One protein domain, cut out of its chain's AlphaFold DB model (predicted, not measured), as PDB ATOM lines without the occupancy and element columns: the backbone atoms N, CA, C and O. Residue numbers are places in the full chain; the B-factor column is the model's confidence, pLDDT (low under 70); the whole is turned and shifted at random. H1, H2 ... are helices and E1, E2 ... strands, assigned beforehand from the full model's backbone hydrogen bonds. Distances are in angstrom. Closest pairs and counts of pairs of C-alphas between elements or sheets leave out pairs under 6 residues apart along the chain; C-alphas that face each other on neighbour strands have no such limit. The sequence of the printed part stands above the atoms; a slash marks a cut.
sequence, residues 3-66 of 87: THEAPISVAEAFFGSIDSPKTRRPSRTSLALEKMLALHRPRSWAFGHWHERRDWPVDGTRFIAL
ATOM      1  N   THR A   3     -18.135  34.830   2.719       96.12
ATOM      2  CA  THR A   3     -17.633  34.718   4.097       96.12
ATOM      3  C   THR A   3     -16.927  35.998   4.524       96.12
ATOM      4  O   THR A   3     -16.502  36.791   3.693       96.12
ATOM      5  N   HIS A   4     -16.773  36.223   5.828       94.69
ATOM      6  CA  HIS A   4     -15.892  37.296   6.297       94.69
ATOM      7  C   HIS A   4     -14.416  36.896   6.138       94.69
ATOM      8  O   HIS A   4     -13.587  37.742   5.846       94.69
ATOM      9  N   GLU A   5     -14.086  35.619   6.312       94.81
ATOM     10  CA  GLU A   5     -12.715  35.101   6.388       94.81
ATOM     11  C   GLU A   5     -12.391  34.168   5.208       94.81
ATOM     12  O   GLU A   5     -13.311  33.642   4.573       94.81
ATOM     13  N   ALA A   6     -11.107  33.932   4.937       94.56
ATOM     14  CA  ALA A   6     -10.625  32.984   3.932       94.56
ATOM     15  C   ALA A   6     -10.291  31.595   4.524       94.56
ATOM     16  O   ALA A   6      -9.880  31.495   5.683       94.56
ATOM     17  N   PRO A   7     -10.393  30.505   3.736       95.44
ATOM     18  CA  PRO A   7      -9.672  29.262   4.019       95.44
ATOM     19  C   PRO A   7      -8.171  29.527   4.209       95.44
ATOM     20  O   PRO A   7      -7.619  30.412   3.554       95.44
ATOM     21  N   ILE A   8      -7.500  28.769   5.082       93.56
ATOM     22  CA  ILE A   8      -6.083  29.026   5.398       93.56
ATOM     23  C   ILE A   8      -5.183  28.904   4.162       93.56
ATOM     24  O   ILE A   8      -4.360  29.786   3.938       93.56
ATOM     25  N   SER A   9      -5.394  27.888   3.323       92.38
ATOM     26  CA  SER A   9      -4.592  27.683   2.109       92.38
ATOM     27  C   SER A   9      -4.725  28.851   1.125       92.38
ATOM     28  O   SER A   9      -3.754  29.281   0.503       92.38
ATOM     29  N   VAL A  10      -5.928  29.420   1.024       93.50
ATOM     30  CA  VAL A  10      -6.227  30.571   0.165       93.50
ATOM     31  C   VAL A  10      -5.612  31.848   0.732       93.50
ATOM     32  O   VAL A  10      -5.027  32.628  -0.017       93.50
ATOM     33  N   ALA A  11      -5.706  32.054   2.049       91.88
ATOM     34  CA  ALA A  11      -5.067  33.183   2.717       91.88
ATOM     35  C   ALA A  11      -3.546  33.168   2.509       91.88
ATOM     36  O   ALA A  11      -2.962  34.198   2.172       91.88
ATOM     37  N   GLU A  12      -2.918  31.997   2.642       89.69
ATOM     38  CA  GLU A  12      -1.482  31.827   2.413       89.69
ATOM     39  C   GLU A  12      -1.085  32.133   0.968       89.69
ATOM     40  O   GLU A  12      -0.114  32.853   0.718       89.69
ATOM     41  N   ALA A  13      -1.869  31.638   0.007       89.06
ATOM     42  CA  ALA A  13      -1.636  31.888  -1.409       89.06
ATOM     43  C   ALA A  13      -1.748  33.380  -1.774       89.06
ATOM     44  O   ALA A  13      -1.055  33.849  -2.677       89.06
ATOM     45  N   PHE A  14      -2.622  34.132  -1.098       88.44
ATOM     46  CA  PHE A  14      -2.927  35.523  -1.447       88.44
ATOM     47  C   PHE A  14      -2.054  36.538  -0.707       88.44
ATOM     48  O   PHE A  14      -1.667  37.555  -1.290       88.44
ATOM     49  N   PHE A  15      -1.762  36.283   0.570       86.62
ATOM     50  CA  PHE A  15      -1.177  37.269   1.484       86.62
ATOM     51  C   PHE A  15       0.181  36.848   2.066       86.62
ATOM     52  O   PHE A  15       0.783  37.619   2.815       86.62
ATOM     53  N   GLY A  16       0.699  35.676   1.683       81.06
ATOM     54  CA  GLY A  16       2.026  35.180   2.056       81.06
ATOM     55  C   GLY A  16       1.984  33.941   2.954       81.06
ATOM     56  O   GLY A  16       0.960  33.634   3.557       81.06
ATOM     57  N   SER A  17       3.116  33.230   3.054       66.88
ATOM     58  CA  SER A  17       3.227  31.952   3.784       66.88
ATOM     59  C   SER A  17       2.778  32.058   5.242       66.88
ATOM     60  O   SER A  17       2.700  33.158   5.784       66.88
ATOM     61  N   ILE A  18       2.573  30.920   5.914       60.00
ATOM     62  CA  ILE A  18       2.287  30.827   7.357       60.00
ATOM     63  C   ILE A  18       3.290  31.599   8.243       60.00
ATOM     64  O   ILE A  18       3.040  31.803   9.419       60.00
ATOM     65  N   ASP A  19       4.424  32.066   7.723       54.28
ATOM     66  CA  ASP A  19       5.372  32.880   8.488       54.28
ATOM     67  C   ASP A  19       5.058  34.383   8.446       54.28
ATOM     68  O   ASP A  19       5.625  35.156   9.225       54.28
ATOM     69  N   SER A  20       4.127  34.823   7.589       65.69
ATOM     70  CA  SER A  20       3.674  36.212   7.577       65.69
ATOM     71  C   SER A  20       2.933  36.528   8.884       65.69
ATOM     72  O   SER A  20       2.112  35.726   9.341       65.69
ATOM     73  N   PRO A  21       3.126  37.717   9.488       66.88
ATOM     74  CA  PRO A  21       2.385  38.113  10.686       66.88
ATOM     75  C   PRO A  21       0.861  38.001  10.536       66.88
ATOM     76  O   PRO A  21       0.173  37.806  11.536       66.88
ATOM     77  N   LYS A  22       0.345  38.100   9.303       65.31
ATOM     78  CA  LYS A  22      -1.087  38.047   8.998       65.31
ATOM     79  C   LYS A  22      -1.646  36.614   8.933       65.31
ATOM     80  O   LYS A  22      -2.828  36.422   9.171       65.31
ATOM     81  N   THR A  23      -0.818  35.607   8.653       69.06
ATOM     82  CA  THR A  23      -1.227  34.199   8.422       69.06
ATOM     83  C   THR A  23      -0.657  33.223   9.460       69.06
ATOM     84  O   THR A  23      -1.129  32.095   9.575       69.06
ATOM     85  N   ARG A  24       0.293  33.670  10.297       71.69
ATOM     86  CA  ARG A  24       1.013  32.862  11.303       71.69
ATOM     87  C   ARG A  24       0.179  32.199  12.377       71.69
ATOM     88  O   ARG A  24       0.626  31.240  13.009       71.69
ATOM     89  N   ARG A  25      -1.026  32.694  12.622       79.12
ATOM     90  CA  ARG A  25      -1.969  32.065  13.544       79.12
ATOM     91  C   ARG A  25      -3.331  32.004  12.875       79.12
ATOM     92  O   ARG A  25      -4.084  32.969  12.990       79.12
ATOM     93  N   PRO A  26      -3.655  30.903  12.179       84.38
ATOM     94  CA  PRO A  26      -4.955  30.781  11.550       84.38
ATOM     95  C   PRO A  26      -6.066  30.843  12.598       84.38
ATOM     96  O   PRO A  26      -5.961  30.268  13.688       84.38
ATOM     97  N   SER A  27      -7.146  31.546  12.266       90.31
ATOM     98  CA  SER A  27      -8.338  31.584  13.100       90.31
ATOM     99  C   SER A  27      -9.046  30.223  13.084       90.31
ATOM    100  O   SER A  27      -8.918  29.418  12.159       90.31
ATOM    101  N   ARG A  28      -9.864  29.941  14.106       94.56
ATOM    102  CA  ARG A  28     -10.727  28.742  14.096       94.56
ATOM    103  C   ARG A  28     -11.669  28.738  12.887       94.56
ATOM    104  O   ARG A  28     -12.008  27.668  12.390       94.56
ATOM    105  N   THR A  29     -12.060  29.925  12.421       95.19
ATOM    106  CA  THR A  29     -12.875  30.113  11.222       95.19
ATOM    107  C   THR A  29     -12.104  29.714   9.968       95.19
ATOM    108  O   THR A  29     -12.625  28.901   9.213       95.19
ATOM    109  N   SER A  30     -10.867  30.185   9.761       94.50
ATOM    110  CA  SER A  30     -10.099  29.828   8.556       94.50
ATOM    111  C   SER A  30      -9.840  28.320   8.458       94.50
ATOM    112  O   SER A  30      -9.997  27.733   7.388       94.50
ATOM    113  N   LEU A  31      -9.569  27.656   9.588       95.12
ATOM    114  CA  LEU A  31      -9.441  26.194   9.651       95.12
ATOM    115  C   LEU A  31     -10.757  25.457   9.351       95.12
ATOM    116  O   LEU A  31     -10.747  24.386   8.746       95.12
ATOM    117  N   ALA A  32     -11.899  25.995   9.786       96.62
ATOM    118  CA  ALA A  32     -13.203  25.418   9.465       96.62
ATOM    119  C   ALA A  32     -13.538  25.590   7.974       96.62
ATOM    120  O   ALA A  32     -14.012  24.646   7.342       96.62
ATOM    121  N   LEU A  33     -13.237  26.758   7.403       96.75
ATOM    122  CA  LEU A  33     -13.446  27.049   5.985       96.75
ATOM    123  C   LEU A  33     -12.545  26.206   5.079       96.75
ATOM    124  O   LEU A  33     -13.003  25.773   4.029       96.75
ATOM    125  N   GLU A  34     -11.322  25.891   5.506       95.75
ATOM    126  CA  GLU A  34     -10.440  24.943   4.810       95.75
ATOM    127  C   GLU A  34     -11.087  23.560   4.678       95.75
ATOM    128  O   GLU A  34     -11.167  22.986   3.591       95.75
ATOM    129  N   LYS A  35     -11.651  23.045   5.775       96.50
ATOM    130  CA  LYS A  35     -12.383  21.771   5.749       96.50
ATOM    131  C   LYS A  35     -13.621  21.845   4.855       96.50
ATOM    132  O   LYS A  35     -13.937  20.870   4.178       96.50
ATOM    133  N   MET A  36     -14.316  22.983   4.838       95.44
ATOM    134  CA  MET A  36     -15.451  23.185   3.934       95.44
ATOM    135  C   MET A  36     -15.015  23.205   2.469       95.44
ATOM    136  O   MET A  36     -15.673  22.566   1.657       95.44
ATOM    137  N   LEU A  37     -13.902  23.868   2.140       94.81
ATOM    138  CA  LEU A  37     -13.352  23.913   0.785       94.81
ATOM    139  C   LEU A  37     -12.973  22.516   0.272       94.81
ATOM    140  O   LEU A  37     -13.227  22.187  -0.887       94.81
ATOM    141  N   ALA A  38     -12.423  21.669   1.147       94.19
ATOM    142  CA  ALA A  38     -12.094  20.287   0.813       94.19
ATOM    143  C   ALA A  38     -13.333  19.444   0.447       94.19
ATOM    144  O   ALA A  38     -13.246  18.558  -0.402       94.19
ATOM    145  N   LEU A  39     -14.484  19.722   1.066       95.06
ATOM    146  CA  LEU A  39     -15.743  19.005   0.826       95.06
ATOM    147  C   LEU A  39     -16.597  19.637  -0.282       95.06
ATOM    148  O   LEU A  39     -17.373  18.948  -0.942       95.06
ATOM    149  N   HIS A  40     -16.484  20.948  -0.474       92.12
ATOM    150  CA  HIS A  40     -17.318  21.720  -1.378       92.12
ATOM    151  C   HIS A  40     -16.490  22.779  -2.107       92.12
ATOM    152  O   HIS A  40     -15.982  23.718  -1.498       92.12
ATOM    153  N   ARG A  41     -16.414  22.658  -3.437       90.75
ATOM    154  CA  ARG A  41     -15.700  23.594  -4.318       90.75
ATOM    155  C   ARG A  41     -16.692  24.474  -5.085       90.75
ATOM    156  O   ARG A  41     -17.170  24.064  -6.146       90.75
ATOM    157  N   PRO A  42     -17.078  25.647  -4.552       91.50
ATOM    158  CA  PRO A  42     -17.989  26.546  -5.250       91.50
ATOM    159  C   PRO A  42     -17.310  27.155  -6.485       91.50
ATOM    160  O   PRO A  42     -16.103  27.326  -6.524       91.50
ATOM    161  N   ARG A  43     -18.083  27.593  -7.485       91.81
ATOM    162  CA  ARG A  43     -17.507  28.279  -8.667       91.81
ATOM    163  C   ARG A  43     -16.820  29.600  -8.309       91.81
ATOM    164  O   ARG A  43     -15.871  30.020  -8.967       91.81
ATOM    165  N   SER A  44     -17.328  30.289  -7.291       93.12
ATOM    166  CA  SER A  44     -16.773  31.555  -6.815       93.12
ATOM    167  C   SER A  44     -16.957  31.696  -5.312       93.12
ATOM    168  O   SER A  44     -17.985  31.278  -4.761       93.12
ATOM    169  N   TRP A  45     -15.981  32.317  -4.661       94.81
ATOM    170  CA  TRP A  45     -15.951  32.561  -3.229       94.81
ATOM    171  C   TRP A  45     -15.387  33.957  -2.955       94.81
ATOM    172  O   TRP A  45     -14.204  34.199  -3.170       94.81
ATOM    173  N   ALA A  46     -16.235  34.869  -2.473       95.94
ATOM    174  CA  ALA A  46     -15.804  36.198  -2.048       95.94
ATOM    175  C   ALA A  46     -15.656  36.276  -0.522       95.94
ATOM    176  O   ALA A  46     -16.488  35.718   0.206       95.94
ATOM    177  N   PHE A  47     -14.606  36.950  -0.054       95.81
ATOM    178  CA  PHE A  47     -14.301  37.119   1.363       95.81
ATOM    179  C   PHE A  47     -13.659  38.475   1.700       95.81
ATOM    180  O   PHE A  47     -13.143  39.170   0.826       95.81
ATOM    181  N   GLY A  48     -13.722  38.856   2.980       93.69
ATOM    182  CA  GLY A  48     -13.170  40.102   3.535       93.69
ATOM    183  C   GLY A  48     -11.998  39.842   4.487       93.69
ATOM    184  O   GLY A  48     -11.156  39.010   4.193       93.69
ATOM    185  N   HIS A  49     -11.947  40.528   5.636       92.00
ATOM    186  CA  HIS A  49     -10.930  40.406   6.708       92.00
ATOM    187  C   HIS A  49      -9.515  40.902   6.386       92.00
ATOM    188  O   HIS A  49      -8.865  41.482   7.250       92.00
ATOM    189  N   TRP A  50      -9.050  40.727   5.152       89.81
ATOM    190  CA  TRP A  50      -7.667  41.024   4.769       89.81
ATOM    191  C   TRP A  50      -7.455  42.468   4.296       89.81
ATOM    192  O   TRP A  50      -6.314  42.914   4.208       89.81
ATOM    193  N   HIS A  51      -8.553  43.193   4.039       91.25
ATOM    194  CA  HIS A  51      -8.596  44.608   3.637       91.25
ATOM    195  C   HIS A  51      -7.738  44.903   2.391       91.25
ATOM    196  O   HIS A  51      -7.239  46.008   2.200       91.25
ATOM    197  N   GLU A  52      -7.593  43.907   1.520       90.50
ATOM    198  CA  GLU A  52      -6.782  43.959   0.311       90.50
ATOM    199  C   GLU A  52      -7.545  43.301  -0.844       90.50
ATOM    200  O   GLU A  52      -7.995  42.158  -0.726       90.50
ATOM    201  N   ARG A  53      -7.644  44.003  -1.981       94.94
ATOM    202  CA  ARG A  53      -8.230  43.467  -3.214       94.94
ATOM    203  C   ARG A  53      -7.336  42.364  -3.775       94.94
ATOM    204  O   ARG A  53      -6.191  42.622  -4.147       94.94
ATOM    205  N   ARG A  54      -7.872  41.155  -3.926       94.88
ATOM    206  CA  ARG A  54      -7.239  40.058  -4.677       94.88
ATOM    207  C   ARG A  54      -8.304  39.270  -5.420       94.88
ATOM    208  O   ARG A  54      -9.403  39.086  -4.917       94.88
ATOM    209  N   ASP A  55      -7.974  38.778  -6.601       94.88
ATOM    210  CA  ASP A  55      -8.877  37.951  -7.398       94.88
ATOM    211  C   ASP A  55      -8.048  36.915  -8.137       94.88
ATOM    212  O   ASP A  55      -7.204  37.268  -8.965       94.88
ATOM    213  N   TRP A  56      -8.224  35.647  -7.777       92.00
ATOM    214  CA  TRP A  56      -7.427  34.580  -8.357       92.00
ATOM    215  C   TRP A  56      -8.157  33.233  -8.355       92.00
ATOM    216  O   TRP A  56      -8.813  32.879  -7.367       92.00
ATOM    217  N   PRO A  57      -8.046  32.444  -9.437       90.88
ATOM    218  CA  PRO A  57      -8.533  31.073  -9.455       90.88
ATOM    219  C   PRO A  57      -7.595  30.136  -8.679       90.88
ATOM    220  O   PRO A  57      -6.402  30.060  -8.962       90.88
ATOM    221  N   VAL A  58      -8.151  29.361  -7.746       86.19
ATOM    222  CA  VAL A  58      -7.458  28.270  -7.040       86.19
ATOM    223  C   VAL A  58      -8.309  27.008  -7.168       86.19
ATOM    224  O   VAL A  58      -9.479  27.006  -6.788       86.19
ATOM    225  N   ASP A  59      -7.747  25.954  -7.764       82.50
ATOM    226  CA  ASP A  59      -8.378  24.633  -7.921       82.50
ATOM    227  C   ASP A  59      -9.831  24.662  -8.437       82.50
ATOM    228  O   ASP A  59     -10.725  23.972  -7.939       82.50
ATOM    229  N   GLY A  60     -10.087  25.495  -9.450       85.12
ATOM    230  CA  GLY A  60     -11.405  25.625 -10.083       85.12
ATOM    231  C   GLY A  60     -12.416  26.485  -9.314       85.12
ATOM    232  O   GLY A  60     -13.539  26.660  -9.784       85.12
ATOM    233  N   THR A  61     -12.022  27.064  -8.178       92.38
ATOM    234  CA  THR A  61     -12.789  28.080  -7.445       92.38
ATOM    235  C   THR A  61     -12.170  29.454  -7.691       92.38
ATOM    236  O   THR A  61     -10.981  29.656  -7.456       92.38
ATOM    237  N   ARG A  62     -12.958  30.434  -8.145       94.31
ATOM    238  CA  ARG A  62     -12.508  31.835  -8.190       94.31
ATOM    239  C   ARG A  62     -12.615  32.453  -6.800       94.31
ATOM    240  O   ARG A  62     -13.729  32.630  -6.306       94.31
ATOM    241  N   PHE A  63     -11.487  32.796  -6.198       95.69
ATOM    242  CA  PHE A  63     -11.433  33.459  -4.902       95.69
ATOM    243  C   PHE A  63     -11.272  34.964  -5.067       95.69
ATOM    244  O   PHE A  63     -10.438  35.412  -5.850       95.69
ATOM    245  N   ILE A  64     -12.073  35.733  -4.333       96.44
ATOM    246  CA  ILE A  64     -12.111  37.195  -4.418       96.44
ATOM    247  C   ILE A  64     -11.992  37.762  -3.001       96.44
ATOM    248  O   ILE A  64     -12.939  37.676  -2.223       96.44
ATOM    249  N   ALA A  65     -10.842  38.339  -2.669       96.31
ATOM    250  CA  ALA A  65     -10.669  39.133  -1.463       96.31
ATOM    251  C   ALA A  65     -11.038  40.588  -1.755       96.31
ATOM    252  O   ALA A  65     -10.595  41.146  -2.764       96.31
ATOM    253  N   LEU A  66     -11.839  41.190  -0.881       96.38
ATOM    254  CA  LEU A  66     -12.233  42.589  -0.986       96.38
ATOM    255  C   LEU A  66     -11.501  43.446   0.054       96.38
ATOM    256  O   LEU A  66     -11.342  43.077   1.221       96.38
TER     257      LEU A  66
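This is residues 3 to 66 of the 87 residues of an uncharacterized protein of Jannaschia seohaensis (UniProt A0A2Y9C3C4). A small three-stranded sheet has the short helix H1 over one face, toward E2 and E3, and no helix over its other face; the longer helix H2 sits off the sheet, packed about perpendicular on H1 with its residues 30 to 34. The long loop of residues 16 to 27 makes one end of the longest axis. The printed part has 64 residues, with two named helices and three named strands in the order H1, H2, E1, E2, E3, and its class is mixed, helices and strands. The sheet is mixed, in the order E1, E3, E2. The whole is compact, with a radius of gyration of the C-alphas of 10.6 A, and spans 29 by 23 by 18 A.

H1, residues 8 to 15, touches H2, residues 28 to 39, about perpendicular at 73 degrees; their closest C-alphas are those of Ile 8 and Ser 30, 5.2 A apart. In both helices every O i to N i+4 pair is within hydrogen-bond range. E1, residues 44 to 47, is parallel to E3, residues 61 to 65, at 22 degrees, with N 45 and O 62 2.8 A apart. E2, residues 54 to 58, forms an antiparallel hairpin with E3, with N 56 and O 63 2.9 A apart. H1 is on the sheet at a height of 9.5 A, slantwise to the strands. H2 is apart from E2 and E3.

H1 begins at C-alpha 8 (-6.083, 29.026, 5.398) and is 10.4 A long. H2 is 17.2 A long, E1 10.2 A, E2 12.0 A and E3 12.7 A, ending at C-alpha 65 (-10.669, 39.133, -1.463).

The C-alphas farthest apart, those of Pro 21 and Arg 43, are 29.4 A apart. The printed part has no cut. The link from H1 to H2 is long. Residues 17 to 23 have pLDDT under 70.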